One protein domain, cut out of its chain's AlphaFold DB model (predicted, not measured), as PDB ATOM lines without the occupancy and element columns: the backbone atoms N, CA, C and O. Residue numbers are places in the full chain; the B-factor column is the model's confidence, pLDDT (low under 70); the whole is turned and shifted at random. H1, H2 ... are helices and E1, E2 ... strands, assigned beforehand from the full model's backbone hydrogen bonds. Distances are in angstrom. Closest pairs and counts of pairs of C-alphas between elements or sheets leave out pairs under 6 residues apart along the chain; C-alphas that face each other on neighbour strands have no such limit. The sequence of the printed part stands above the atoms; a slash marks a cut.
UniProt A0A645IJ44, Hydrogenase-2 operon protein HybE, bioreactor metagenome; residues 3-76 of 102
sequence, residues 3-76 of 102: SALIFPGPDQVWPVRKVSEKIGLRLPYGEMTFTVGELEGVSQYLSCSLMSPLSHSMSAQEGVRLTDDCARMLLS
ATOM      1  N   SER A   3     -26.522  12.015 -16.468       93.44
ATOM      2  CA  SER A   3     -27.263  11.146 -17.380       93.44
ATOM      3  C   SER A   3     -26.334  10.572 -18.443       93.44
ATOM      4  O   SER A   3     -25.453  11.269 -18.941       93.44
ATOM      5  N   ALA A   4     -26.556   9.313 -18.808       93.44
ATOM      6  CA  ALA A   4     -25.905   8.685 -19.946       93.44
ATOM      7  C   ALA A   4     -26.610   9.091 -21.240       93.44
ATOM      8  O   ALA A   4     -27.844   9.085 -21.298       93.44
ATOM      9  N   LEU A   5     -25.823   9.408 -22.265       93.81
ATOM     10  CA  LEU A   5     -26.293   9.776 -23.596       93.81
ATOM     11  C   LEU A   5     -25.687   8.821 -24.621       93.81
ATOM     12  O   LEU A   5     -24.491   8.537 -24.568       93.81
ATOM     13  N   ILE A   6     -26.509   8.328 -25.544       92.88
ATOM     14  CA  ILE A   6     -26.085   7.460 -26.641       92.88
ATOM     15  C   ILE A   6     -26.585   8.057 -27.953       92.88
ATOM     16  O   ILE A   6     -27.765   8.396 -28.090       92.88
ATOM     17  N   PHE A   7     -25.670   8.147 -28.913       92.31
ATOM     18  CA  PHE A   7     -25.928   8.623 -30.264       92.31
ATOM     19  C   PHE A   7     -25.837   7.466 -31.265       92.31
ATOM     20  O   PHE A   7     -25.096   6.509 -31.015       92.31
ATOM     21  N   PRO A   8     -26.559   7.548 -32.396       90.69
ATOM     22  CA  PRO A   8     -26.343   6.655 -33.529       90.69
ATOM     23  C   PRO A   8     -24.871   6.627 -33.959       90.69
ATOM     24  O   PRO A   8     -24.194   7.657 -33.950       90.69
ATOM     25  N   GLY A   9     -24.374   5.447 -34.333       90.56
ATOM     26  CA  GLY A   9     -23.010   5.298 -34.840       90.56
ATOM     27  C   GLY A   9     -22.819   5.935 -36.226       90.56
ATOM     28  O   GLY A   9     -23.803   6.253 -36.899       90.56
ATOM     29  N   PRO A  10     -21.564   6.093 -36.685       91.25
ATOM     30  CA  PRO A  10     -21.287   6.577 -38.036       91.25
ATOM     31  C   PRO A  10     -21.913   5.645 -39.083       91.25
ATOM     32  O   PRO A  10     -21.945   4.428 -38.894       91.25
ATOM     33  N   ASP A  11     -22.435   6.231 -40.161       89.94
ATOM     34  CA  ASP A  11     -23.086   5.540 -41.285       89.94
ATOM     35  C   ASP A  11     -24.333   4.705 -40.923       89.94
ATOM     36  O   ASP A  11     -24.790   3.872 -41.708       89.94
ATOM     37  N   GLN A  12     -24.931   4.935 -39.749       88.50
ATOM     38  CA  GLN A  12     -26.178   4.283 -39.345       88.50
ATOM     39  C   GLN A  12     -27.396   5.165 -39.620       88.50
ATOM     40  O   GLN A  12     -27.452   6.323 -39.212       88.50
ATOM     41  N   VAL A  13     -28.429   4.578 -40.229       87.38
ATOM     42  CA  VAL A  13     -29.738   5.219 -40.408       87.38
ATOM     43  C   VAL A  13     -30.717   4.614 -39.413       87.38
ATOM     44  O   VAL A  13     -31.157   3.473 -39.564       87.38
ATOM     45  N   TRP A  14     -31.043   5.375 -38.375       89.50
ATOM     46  CA  TRP A  14     -32.020   4.961 -37.373       89.50
ATOM     47  C   TRP A  14     -33.429   5.411 -37.779       89.50
ATOM     48  O   TRP A  14     -33.588   6.497 -38.340       89.50
ATOM     49  N   PRO A  15     -34.469   4.605 -37.503       90.88
ATOM     50  CA  PRO A  15     -35.842   5.033 -37.723       90.88
ATOM     51  C   PRO A  15     -36.201   6.160 -36.754       90.88
ATOM     52  O   PRO A  15     -35.828   6.112 -35.581       90.88
ATOM     53  N   VAL A  16     -36.982   7.133 -37.226       90.12
ATOM     54  CA  VAL A  16     -37.530   8.191 -36.370       90.12
ATOM     55  C   VAL A  16     -38.444   7.558 -35.323       90.12
ATOM     56  O   VAL A  16     -39.341   6.778 -35.655       90.12
ATOM     57  N   ARG A  17     -38.208   7.886 -34.053       91.56
ATOM     58  CA  ARG A  17     -38.998   7.396 -32.917       91.56
ATOM     59  C   ARG A  17     -39.797   8.518 -32.283       91.56
ATOM     60  O   ARG A  17     -39.527   9.699 -32.504       91.56
ATOM     61  N   LYS A  18     -40.797   8.149 -31.483       93.12
ATOM     62  CA  LYS A  18     -41.563   9.135 -30.725       93.12
ATOM     63  C   LYS A  18     -40.717   9.616 -29.547       93.12
ATOM     64  O   LYS A  18     -40.165   8.810 -28.802       93.12
ATOM     65  N   VAL A  19     -40.645  10.928 -29.344       93.38
ATOM     66  CA  VAL A  19     -39.987  11.494 -28.157       93.38
ATOM     67  C   VAL A  19     -40.655  10.942 -26.893       93.38
ATOM     68  O   VAL A  19     -41.878  10.811 -26.831       93.38
ATOM     69  N   SER A  20     -39.852  10.628 -25.878       92.88
ATOM     70  CA  SER A  20     -40.240   9.936 -24.637       92.88
ATOM     71  C   SER A  20     -40.551   8.437 -24.769       92.88
ATOM     72  O   SER A  20     -40.947   7.811 -23.785       92.88
ATOM     73  N   GLU A  21     -40.360   7.832 -25.945       94.88
ATOM     74  CA  GLU A  21     -40.376   6.372 -26.094       94.88
ATOM     75  C   GLU A  21     -39.190   5.743 -25.348       94.88
ATOM     76  O   GLU A  21     -38.128   6.349 -25.208       94.88
ATOM     77  N   LYS A  22     -39.376   4.521 -24.848       94.44
ATOM     78  CA  LYS A  22     -38.380   3.782 -24.071       94.44
ATOM     79  C   LYS A  22     -37.813   2.629 -24.892       94.44
ATOM     80  O   LYS A  22     -38.567   1.807 -25.399       94.44
ATOM     81  N   ILE A  23     -36.490   2.550 -24.977       94.12
ATOM     82  CA  ILE A  23     -35.744   1.528 -25.711       94.12
ATOM     83  C   ILE A  23     -34.846   0.779 -24.730       94.12
ATOM     84  O   ILE A  23     -34.012   1.380 -24.057       94.12
ATOM     85  N   GLY A  24     -35.020  -0.539 -24.639       93.62
ATOM     86  CA  GLY A  24     -34.123  -1.410 -23.885       93.62
ATOM     87  C   GLY A  24     -32.820  -1.622 -24.649       93.62
ATOM     88  O   GLY A  24     -32.840  -2.051 -25.801       93.62
ATOM     89  N   LEU A  25     -31.692  -1.318 -24.014       92.00
ATOM     90  CA  LEU A  25     -30.359  -1.606 -24.526       92.00
ATOM     91  C   LEU A  25     -29.664  -2.590 -23.592       92.00
ATOM     92  O   LEU A  25     -29.707  -2.451 -22.370       92.00
ATOM     93  N   ARG A  26     -28.983  -3.575 -24.177       91.69
ATOM     94  CA  ARG A  26     -28.152  -4.515 -23.432       91.69
ATOM     95  C   ARG A  26     -26.721  -3.995 -23.391       91.69
ATOM     96  O   ARG A  26     -26.039  -3.999 -24.412       91.69
ATOM     97  N   LEU A  27     -26.277  -3.570 -22.216       89.00
ATOM     98  CA  LEU A  27     -24.892  -3.189 -21.953       89.00
ATOM     99  C   LEU A  27     -24.189  -4.291 -21.148       89.00
ATOM    100  O   LEU A  27     -24.865  -5.120 -20.533       89.00
ATOM    101  N   PRO A  28     -22.845  -4.306 -21.103       87.62
ATOM    102  CA  PRO A  28     -22.096  -5.198 -20.217       87.62
ATOM    103  C   PRO A  28     -22.494  -5.058 -18.741       87.62
ATOM    104  O   PRO A  28     -22.560  -6.058 -18.032       87.62
ATOM    105  N   TYR A  29     -22.843  -3.841 -18.311       86.00
ATOM    106  CA  TYR A  29     -23.366  -3.567 -16.972       86.00
ATOM    107  C   TYR A  29     -24.719  -4.252 -16.694       86.00
ATOM    108  O   TYR A  29     -25.025  -4.596 -15.554       86.00
ATOM    109  N   GLY A  30     -25.537  -4.453 -17.730       88.56
ATOM    110  CA  GLY A  30     -26.879  -5.016 -17.628       88.56
ATOM    111  C   GLY A  30     -27.824  -4.492 -18.710       88.56
ATOM    112  O   GLY A  30     -27.463  -3.661 -19.547       88.56
ATOM    113  N   GLU A  31     -29.060  -4.987 -18.696       91.81
ATOM    114  CA  GLU A  31     -30.127  -4.444 -19.534       91.81
ATOM    115  C   GLU A  31     -30.669  -3.155 -18.910       91.81
ATOM    116  O   GLU A  31     -31.082  -3.134 -17.750       91.81
ATOM    117  N   MET A  32     -30.642  -2.063 -19.672       92.88
ATOM    118  CA  MET A  32     -31.043  -0.747 -19.196       92.88
ATOM    119  C   MET A  32     -31.935  -0.061 -20.223       92.88
ATOM    120  O   MET A  32     -31.731  -0.162 -21.429       92.88
ATOM    121  N   THR A  33     -32.953   0.646 -19.741       94.56
ATOM    122  CA  THR A  33     -33.892   1.358 -20.606       94.56
ATOM    123  C   THR A  33     -33.449   2.802 -20.803       94.56
ATOM    124  O   THR A  33     -33.243   3.533 -19.833       94.56
ATOM    125  N   PHE A  34     -33.355   3.219 -22.058       95.62
ATOM    126  CA  PHE A  34     -33.071   4.586 -22.464       95.62
ATOM    127  C   PHE A  34     -34.323   5.231 -23.038       95.62
ATOM    128  O   PHE A  34     -35.085   4.610 -23.772       95.62
ATOM    129  N   THR A  35     -34.524   6.497 -22.716       96.19
ATOM    130  CA  THR A  35     -35.621   7.310 -23.220       96.19
ATOM    131  C   THR A  35     -35.145   8.104 -24.429       96.19
ATOM    132  O   THR A  35     -34.099   8.754 -24.368       96.19
ATOM    133  N   VAL A  36     -35.926   8.076 -25.508       96.00
ATOM    134  CA  VAL A  36     -35.709   8.901 -26.699       96.00
ATOM    135  C   VAL A  36     -35.917  10.365 -26.320       96.00
ATOM    136  O   VAL A  36     -37.032  10.788 -26.011       96.00
ATOM    137  N   GLY A  37     -34.826  11.121 -26.315       93.25
ATOM    138  CA  GLY A  37     -34.816  12.570 -26.189       93.25
ATOM    139  C   GLY A  37     -34.643  13.224 -27.554       93.25
ATOM    140  O   GLY A  37     -34.135  12.614 -28.494       93.25
ATOM    141  N   GLU A  38     -35.055  14.478 -27.649       93.19
ATOM    142  CA  GLU A  38     -34.805  15.320 -28.811       93.19
ATOM    143  C   GLU A  38     -34.303  16.670 -28.311       93.19
ATOM    144  O   GLU A  38     -34.884  17.249 -27.389       93.19
ATOM    145  N   LEU A  39     -33.189  17.131 -28.877       90.12
ATOM    146  CA  LEU A  39     -32.587  18.412 -28.537       90.12
ATOM    147  C   LEU A  39     -32.245  19.162 -29.821       90.12
ATOM    148  O   LEU A  39     -31.694  18.595 -30.771       90.12
ATOM    149  N   GLU A  40     -32.566  20.454 -29.834       88.75
ATOM    150  CA  GLU A  40     -32.242  21.345 -30.941       88.75
ATOM    151  C   GLU A  40     -30.725  21.332 -31.207       88.75
ATOM    152  O   GLU A  40     -29.914  21.453 -30.290       88.75
ATOM    153  N   GLY A  41     -30.333  21.113 -32.465       84.44
ATOM    154  CA  GLY A  41     -28.930  21.003 -32.882       84.44
ATOM    155  C   GLY A  41     -28.285  19.617 -32.729       84.44
ATOM    156  O   GLY A  41     -27.219  19.401 -33.297       84.44
ATOM    157  N   VAL A  42     -28.920  18.670 -32.026       81.00
ATOM    158  CA  VAL A  42     -28.401  17.297 -31.824       81.00
ATOM    159  C   VAL A  42     -29.319  16.225 -32.436       81.00
ATOM    160  O   VAL A  42     -28.866  15.118 -32.717       81.00
ATOM    161  N   SER A  43     -30.588  16.562 -32.702       88.62
ATOM    162  CA  SER A  43     -31.631  15.633 -33.169       88.62
ATOM    163  C   SER A  43     -31.991  14.581 -32.107       88.62
ATOM    164  O   SER A  43     -31.944  14.874 -30.910       88.62
ATOM    165  N   GLN A  44     -32.441  13.391 -32.523       92.38
ATOM    166  CA  GLN A  44     -32.862  12.333 -31.607       92.38
ATOM    167  C   GLN A  44     -31.661  11.603 -31.009       92.38
ATOM    168  O   GLN A  44     -30.749  11.179 -31.718       92.38
ATOM    169  N   TYR A  45     -31.698  11.413 -29.695       94.06
ATOM    170  CA  TYR A  45     -30.684  10.686 -28.941       94.06
ATOM    171  C   TYR A  45     -31.339   9.838 -27.856       94.06
ATOM    172  O   TYR A  45     -32.499  10.026 -27.487       94.06
ATOM    173  N   LEU A  46     -30.584   8.885 -27.325       94.38
ATOM    174  CA  LEU A  46     -31.031   8.030 -26.237       94.38
ATOM    175  C   LEU A  46     -30.442   8.529 -24.927       94.38
ATOM    176  O   LEU A  46     -29.243   8.776 -24.834       94.38
ATOM    177  N   SER A  47     -31.286   8.672 -23.909       94.62
ATOM    178  CA  SER A  47     -30.893   9.216 -22.612       94.62
ATOM    179  C   SER A  47     -31.356   8.349 -21.451       94.62
ATOM    180  O   SER A  47     -32.462   7.815 -21.459       94.62
ATOM    181  N   CYS A  48     -30.521   8.213 -20.427       93.44
ATOM    182  CA  CYS A  48     -30.890   7.541 -19.187       93.44
ATOM    183  C   CYS A  48     -30.341   8.328 -17.995       93.44
ATOM    184  O   CYS A  48     -29.135   8.558 -17.905       93.44
ATOM    185  N   SER A  49     -31.219   8.769 -17.092       92.62
ATOM    186  CA  SER A  49     -30.810   9.448 -15.860       92.62
ATOM    187  C   SER A  49     -30.165   8.446 -14.909       92.62
ATOM    188  O   SER A  49     -30.805   7.468 -14.533       92.62
ATOM    189  N   LEU A  50     -28.919   8.700 -14.505       91.44
ATOM    190  CA  LEU A  50     -28.180   7.813 -13.604       91.44
ATOM    191  C   LEU A  50     -28.339   8.256 -12.150       91.44
ATOM    192  O   LEU A  50     -28.740   7.470 -11.297       91.44
ATOM    193  N   MET A  51     -28.038   9.526 -11.864       90.88
ATOM    194  CA  MET A  51     -28.127  10.074 -10.510       90.88
ATOM    195  C   MET A  51     -28.192  11.604 -10.499       90.88
ATOM    196  O   MET A  51     -27.869  12.277 -11.480       90.88
ATOM    197  N   SER A  52     -28.556  12.173  -9.352       89.88
ATOM    198  CA  SER A  52     -28.450  13.609  -9.086       89.88
ATOM    199  C   SER A  52     -27.269  13.861  -8.145       89.88
ATOM    200  O   SER A  52     -27.409  13.610  -6.949       89.88
ATOM    201  N   PRO A  53     -26.112  14.341  -8.646       85.06
ATOM    202  CA  PRO A  53     -24.954  14.631  -7.802       85.06
ATOM    203  C   PRO A  53     -25.202  15.924  -7.009       85.06
ATOM    204  O   PRO A  53     -24.847  17.015  -7.447       85.06
ATOM    205  N   LEU A  54     -25.894  15.794  -5.875       86.69
ATOM    206  CA  LEU A  54     -26.289  16.889  -4.974       86.69
ATOM    207  C   LEU A  54     -25.434  16.934  -3.694       86.69
ATOM    208  O   LEU A  54     -25.842  17.522  -2.696       86.69
ATOM    209  N   SER A  55     -24.272  16.277  -3.684       87.69
ATOM    210  CA  SER A  55     -23.376  16.282  -2.530       87.69
ATOM    211  C   SER A  55     -22.800  17.680  -2.288       87.69
ATOM    212  O   SER A  55     -22.359  18.362  -3.209       87.69
ATOM    213  N   HIS A  56     -22.753  18.101  -1.023       85.25
ATOM    214  CA  HIS A  56     -22.189  19.402  -0.638       85.25
ATOM    215  C   HIS A  56     -20.687  19.528  -0.921       85.25
ATOM    216  O   HIS A  56     -20.177  20.638  -1.027       85.25
ATOM    217  N   SER A  57     -19.982  18.401  -1.037       87.00
ATOM    218  CA  SER A  57     -18.562  18.356  -1.377       87.00
ATOM    219  C   SER A  57     -18.290  18.459  -2.878       87.00
ATOM    220  O   SER A  57     -17.127  18.520  -3.244       87.00
ATOM    221  N   MET A  58     -19.322  18.468  -3.731       87.44
ATOM    222  CA  MET A  58     -19.166  18.327  -5.176       87.44
ATOM    223  C   MET A  58     -18.440  19.519  -5.808       87.44
ATOM    224  O   MET A  58     -18.941  20.645  -5.839       87.44
ATOM    225  N   SER A  59     -17.279  19.241  -6.388       91.00
ATOM    226  CA  SER A  59     -16.491  20.161  -7.207       91.00
ATOM    227  C   SER A  59     -16.629  19.861  -8.705       91.00
ATOM    228  O   SER A  59     -17.065  18.783  -9.119       91.00
ATOM    229  N   ALA A  60     -16.220  20.806  -9.559       89.19
ATOM    230  CA  ALA A  60     -16.218  20.604 -11.011       89.19
ATOM    231  C   ALA A  60     -15.302  19.437 -11.430       89.19
ATOM    232  O   ALA A  60     -15.643  18.660 -12.319       89.19
ATOM    233  N   GLN A  61     -14.159  19.286 -10.756       89.31
ATOM    234  CA  GLN A  61     -13.194  18.214 -10.991       89.31
ATOM    235  C   GLN A  61     -13.781  16.843 -10.644       89.31
ATOM    236  O   GLN A  61     -13.603  15.889 -11.400       89.31
ATOM    237  N   GLU A  62     -14.511  16.741  -9.533       88.88
ATOM    238  CA  GLU A  62     -15.246  15.522  -9.188       88.88
ATOM    239  C   GLU A  62     -16.375  15.246 -10.178       88.88
ATOM    240  O   GLU A  62     -16.616  14.090 -10.495       88.88
ATOM    241  N   GLY A  63     -17.010  16.278 -10.742       90.44
ATOM    242  CA  GLY A  63     -17.993  16.117 -11.817       90.44
ATOM    243  C   GLY A  63     -17.419  15.445 -13.062       90.44
ATOM    244  O   GLY A  63     -18.026  14.519 -13.603       90.44
ATOM    245  N   VAL A  64     -16.226  15.867 -13.488       90.88
ATOM    246  CA  VAL A  64     -15.530  15.253 -14.630       90.88
ATOM    247  C   VAL A  64     -15.146  13.807 -14.315       90.88
ATOM    248  O   VAL A  64     -15.444  12.917 -15.109       90.88
ATOM    249  N   ARG A  65     -14.557  13.552 -13.138       89.81
ATOM    250  CA  ARG A  65     -14.184  12.193 -12.705       89.81
ATOM    251  C   ARG A  65     -15.394  11.269 -12.599       89.81
ATOM    252  O   ARG A  65     -15.366  10.174 -13.137       89.81
ATOM    253  N   LEU A  66     -16.482  11.747 -12.002       91.62
ATOM    254  CA  LEU A  66     -17.718  10.983 -11.859       91.62
ATOM    255  C   LEU A  66     -18.333  10.633 -13.219       91.62
ATOM    256  O   LEU A  66     -18.912   9.561 -13.374       91.62
ATOM    257  N   THR A  67     -18.205  11.520 -14.210       91.75
ATOM    258  CA  THR A  67     -18.652  11.241 -15.582       91.75
ATOM    259  C   THR A  67     -17.846  10.101 -16.208       91.75
ATOM    260  O   THR A  67     -18.441   9.197 -16.798       91.75
ATOM    261  N   ASP A  68     -16.521  10.102 -16.035       89.75
ATOM    262  CA  ASP A  68     -15.640   9.023 -16.504       89.75
ATOM    263  C   ASP A  68     -15.917   7.696 -15.779       89.75
ATOM    264  O   ASP A  68     -16.101   6.658 -16.417       89.75
ATOM    265  N   ASP A  69     -16.077   7.740 -14.454       89.88
ATOM    266  CA  ASP A  69     -16.412   6.573 -13.635       89.88
ATOM    267  C   ASP A  69     -17.757   5.960 -14.052       89.88
ATOM    268  O   ASP A  69     -17.879   4.739 -14.180       89.88
ATOM    269  N   CYS A  70     -18.765   6.793 -14.335       91.19
ATOM    270  CA  CYS A  70     -20.054   6.329 -14.850       91.19
ATOM    271  C   CYS A  70     -19.914   5.680 -16.235       91.19
ATOM    272  O   CYS A  70     -20.547   4.652 -16.489       91.19
ATOM    273  N   ALA A  71     -19.084   6.236 -17.122       89.94
ATOM    274  CA  ALA A  71     -18.820   5.642 -18.431       89.94
ATOM    275  C   ALA A  71     -18.128   4.278 -18.295       89.94
ATOM    276  O   ALA A  71     -18.566   3.298 -18.903       89.94
ATOM    277  N   ARG A  72     -17.102   4.182 -17.442       89.88
ATOM    278  CA  ARG A  72     -16.403   2.928 -17.134       89.88
ATOM    279  C   ARG A  72     -17.339   1.886 -16.528       89.88
ATOM    280  O   ARG A  72     -17.279   0.722 -16.919       89.88
ATOM    281  N   MET A  73     -18.221   2.291 -15.617       90.62
ATOM    282  CA  MET A  73     -19.223   1.411 -15.015       90.62
ATOM    283  C   MET A  73     -20.177   0.845 -16.076       90.62
ATOM    284  O   MET A  73     -20.306  -0.375 -16.191       90.62
ATOM    285  N   LEU A  74     -20.797   1.713 -16.887       88.44
ATOM    286  CA  LEU A  74     -21.774   1.314 -17.907       88.44
ATOM    287  C   LEU A  74     -21.168   0.429 -19.001       88.44
ATOM    288  O   LEU A  74     -21.809  -0.522 -19.453       88.44
ATOM    289  N   LEU A  75     -19.937   0.728 -19.420       87.25
ATOM    290  CA  LEU A  75     -19.224  -0.062 -20.422       87.25
ATOM    291  C   LEU A  75     -18.612  -1.336 -19.830       87.25
ATOM    292  O   LEU A  75     -18.338  -2.265 -20.581       87.25
ATOM    293  N   SER A  76     -18.391  -1.387 -18.513       85.00
ATOM    294  CA  SER A  76     -17.674  -2.464 -17.804       85.00
ATOM    295  C   SER A  76     -16.318  -2.817 -18.438       85.00
ATOM    296  O   SER A  76     -15.839  -3.945 -18.349       85.00
TER     297      SER A  76
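Overview. This is residues 3 to 76 of the 102 residues of the protein "Hydrogenase-2 operon protein HybE" of bioreactor metagenome (UniProt A0A645IJ44). A strongly twisted sheet of four antiparallel strands makes the body, and a single helix, H1, at its side meets it only with residues 67 to 75. A long loop, residues 7 to 21, swings out at one end of the longest axis, and residues 54 to 61 stick out at the other. The printed part has 74 residues, with four named strands and then one named helix along the chain, and the sheet's order is E1, E4, E3, E2. The class is mixed, helices and strands; the whole is loose, with a radius of gyration of the C-alphas of 14.1 A and spans of 42 by 29 by 22 A.

Along the chain. E1 is residues 3 to 6, 10.0 A from first to last C-alpha, and begins at C-alpha 3 (-27.263, 11.146, -17.380). E2 is residues 22 to 27, 15.3 A. E3, residues 30 to 39, is the longest strand by residues and measures 26.5 A, ending at C-alpha 39 (-32.587, 18.412, -28.537). E4 is residues 43 to 51, 23.6 A. H1 is residues 60 to 75, 22.9 A, and ends at C-alpha 75 (-19.224, -0.062, -20.422).

Arrangement. E1, an edge strand, is antiparallel to E4 at 147 degrees between directions; N 4 and O 48 are 2.8 A apart, within hydrogen-bond range. E2, the other edge strand, forms a hairpin with E3 at 133 degrees, with N 25 and O 32 at 2.8 A. E3 and E4 form a hairpin at 129 degrees, with N 37 and O 45 at 2.8 A. The pairing of E3 is staggered: residues 30 to 35 pair with E2 and residues 35 to 39 with E4. E2, E3 and E4 are a meander, each strand the antiparallel neighbour of the one before; with E1, the antiparallel neighbour of E4, they are a Greek key. E1 and E2 are apart. H1 is on the sheet but only grazes it, with residues 67 to 75; the closest C-alphas of H1 and E2 are those of Leu 75 and Leu 27, 6.7 A apart. In H1 every O i to N i+4 pair is within hydrogen-bond range.

Size, cuts and confidence. The two C-alphas farthest apart are those of Asp 11 and His 56, 43.0 A. Without residues 54 to 61, which stand free, the body spans 34 by 26 by 23 A. The link from E1 to E2 is long, 15 residues; those from E2 to E3 and from E3 to E4 are tight, and that from E4 to H1 is short, 8 residues. The printed part has no cut. Its mean pLDDT is 90.7, and no printed residue is under 70.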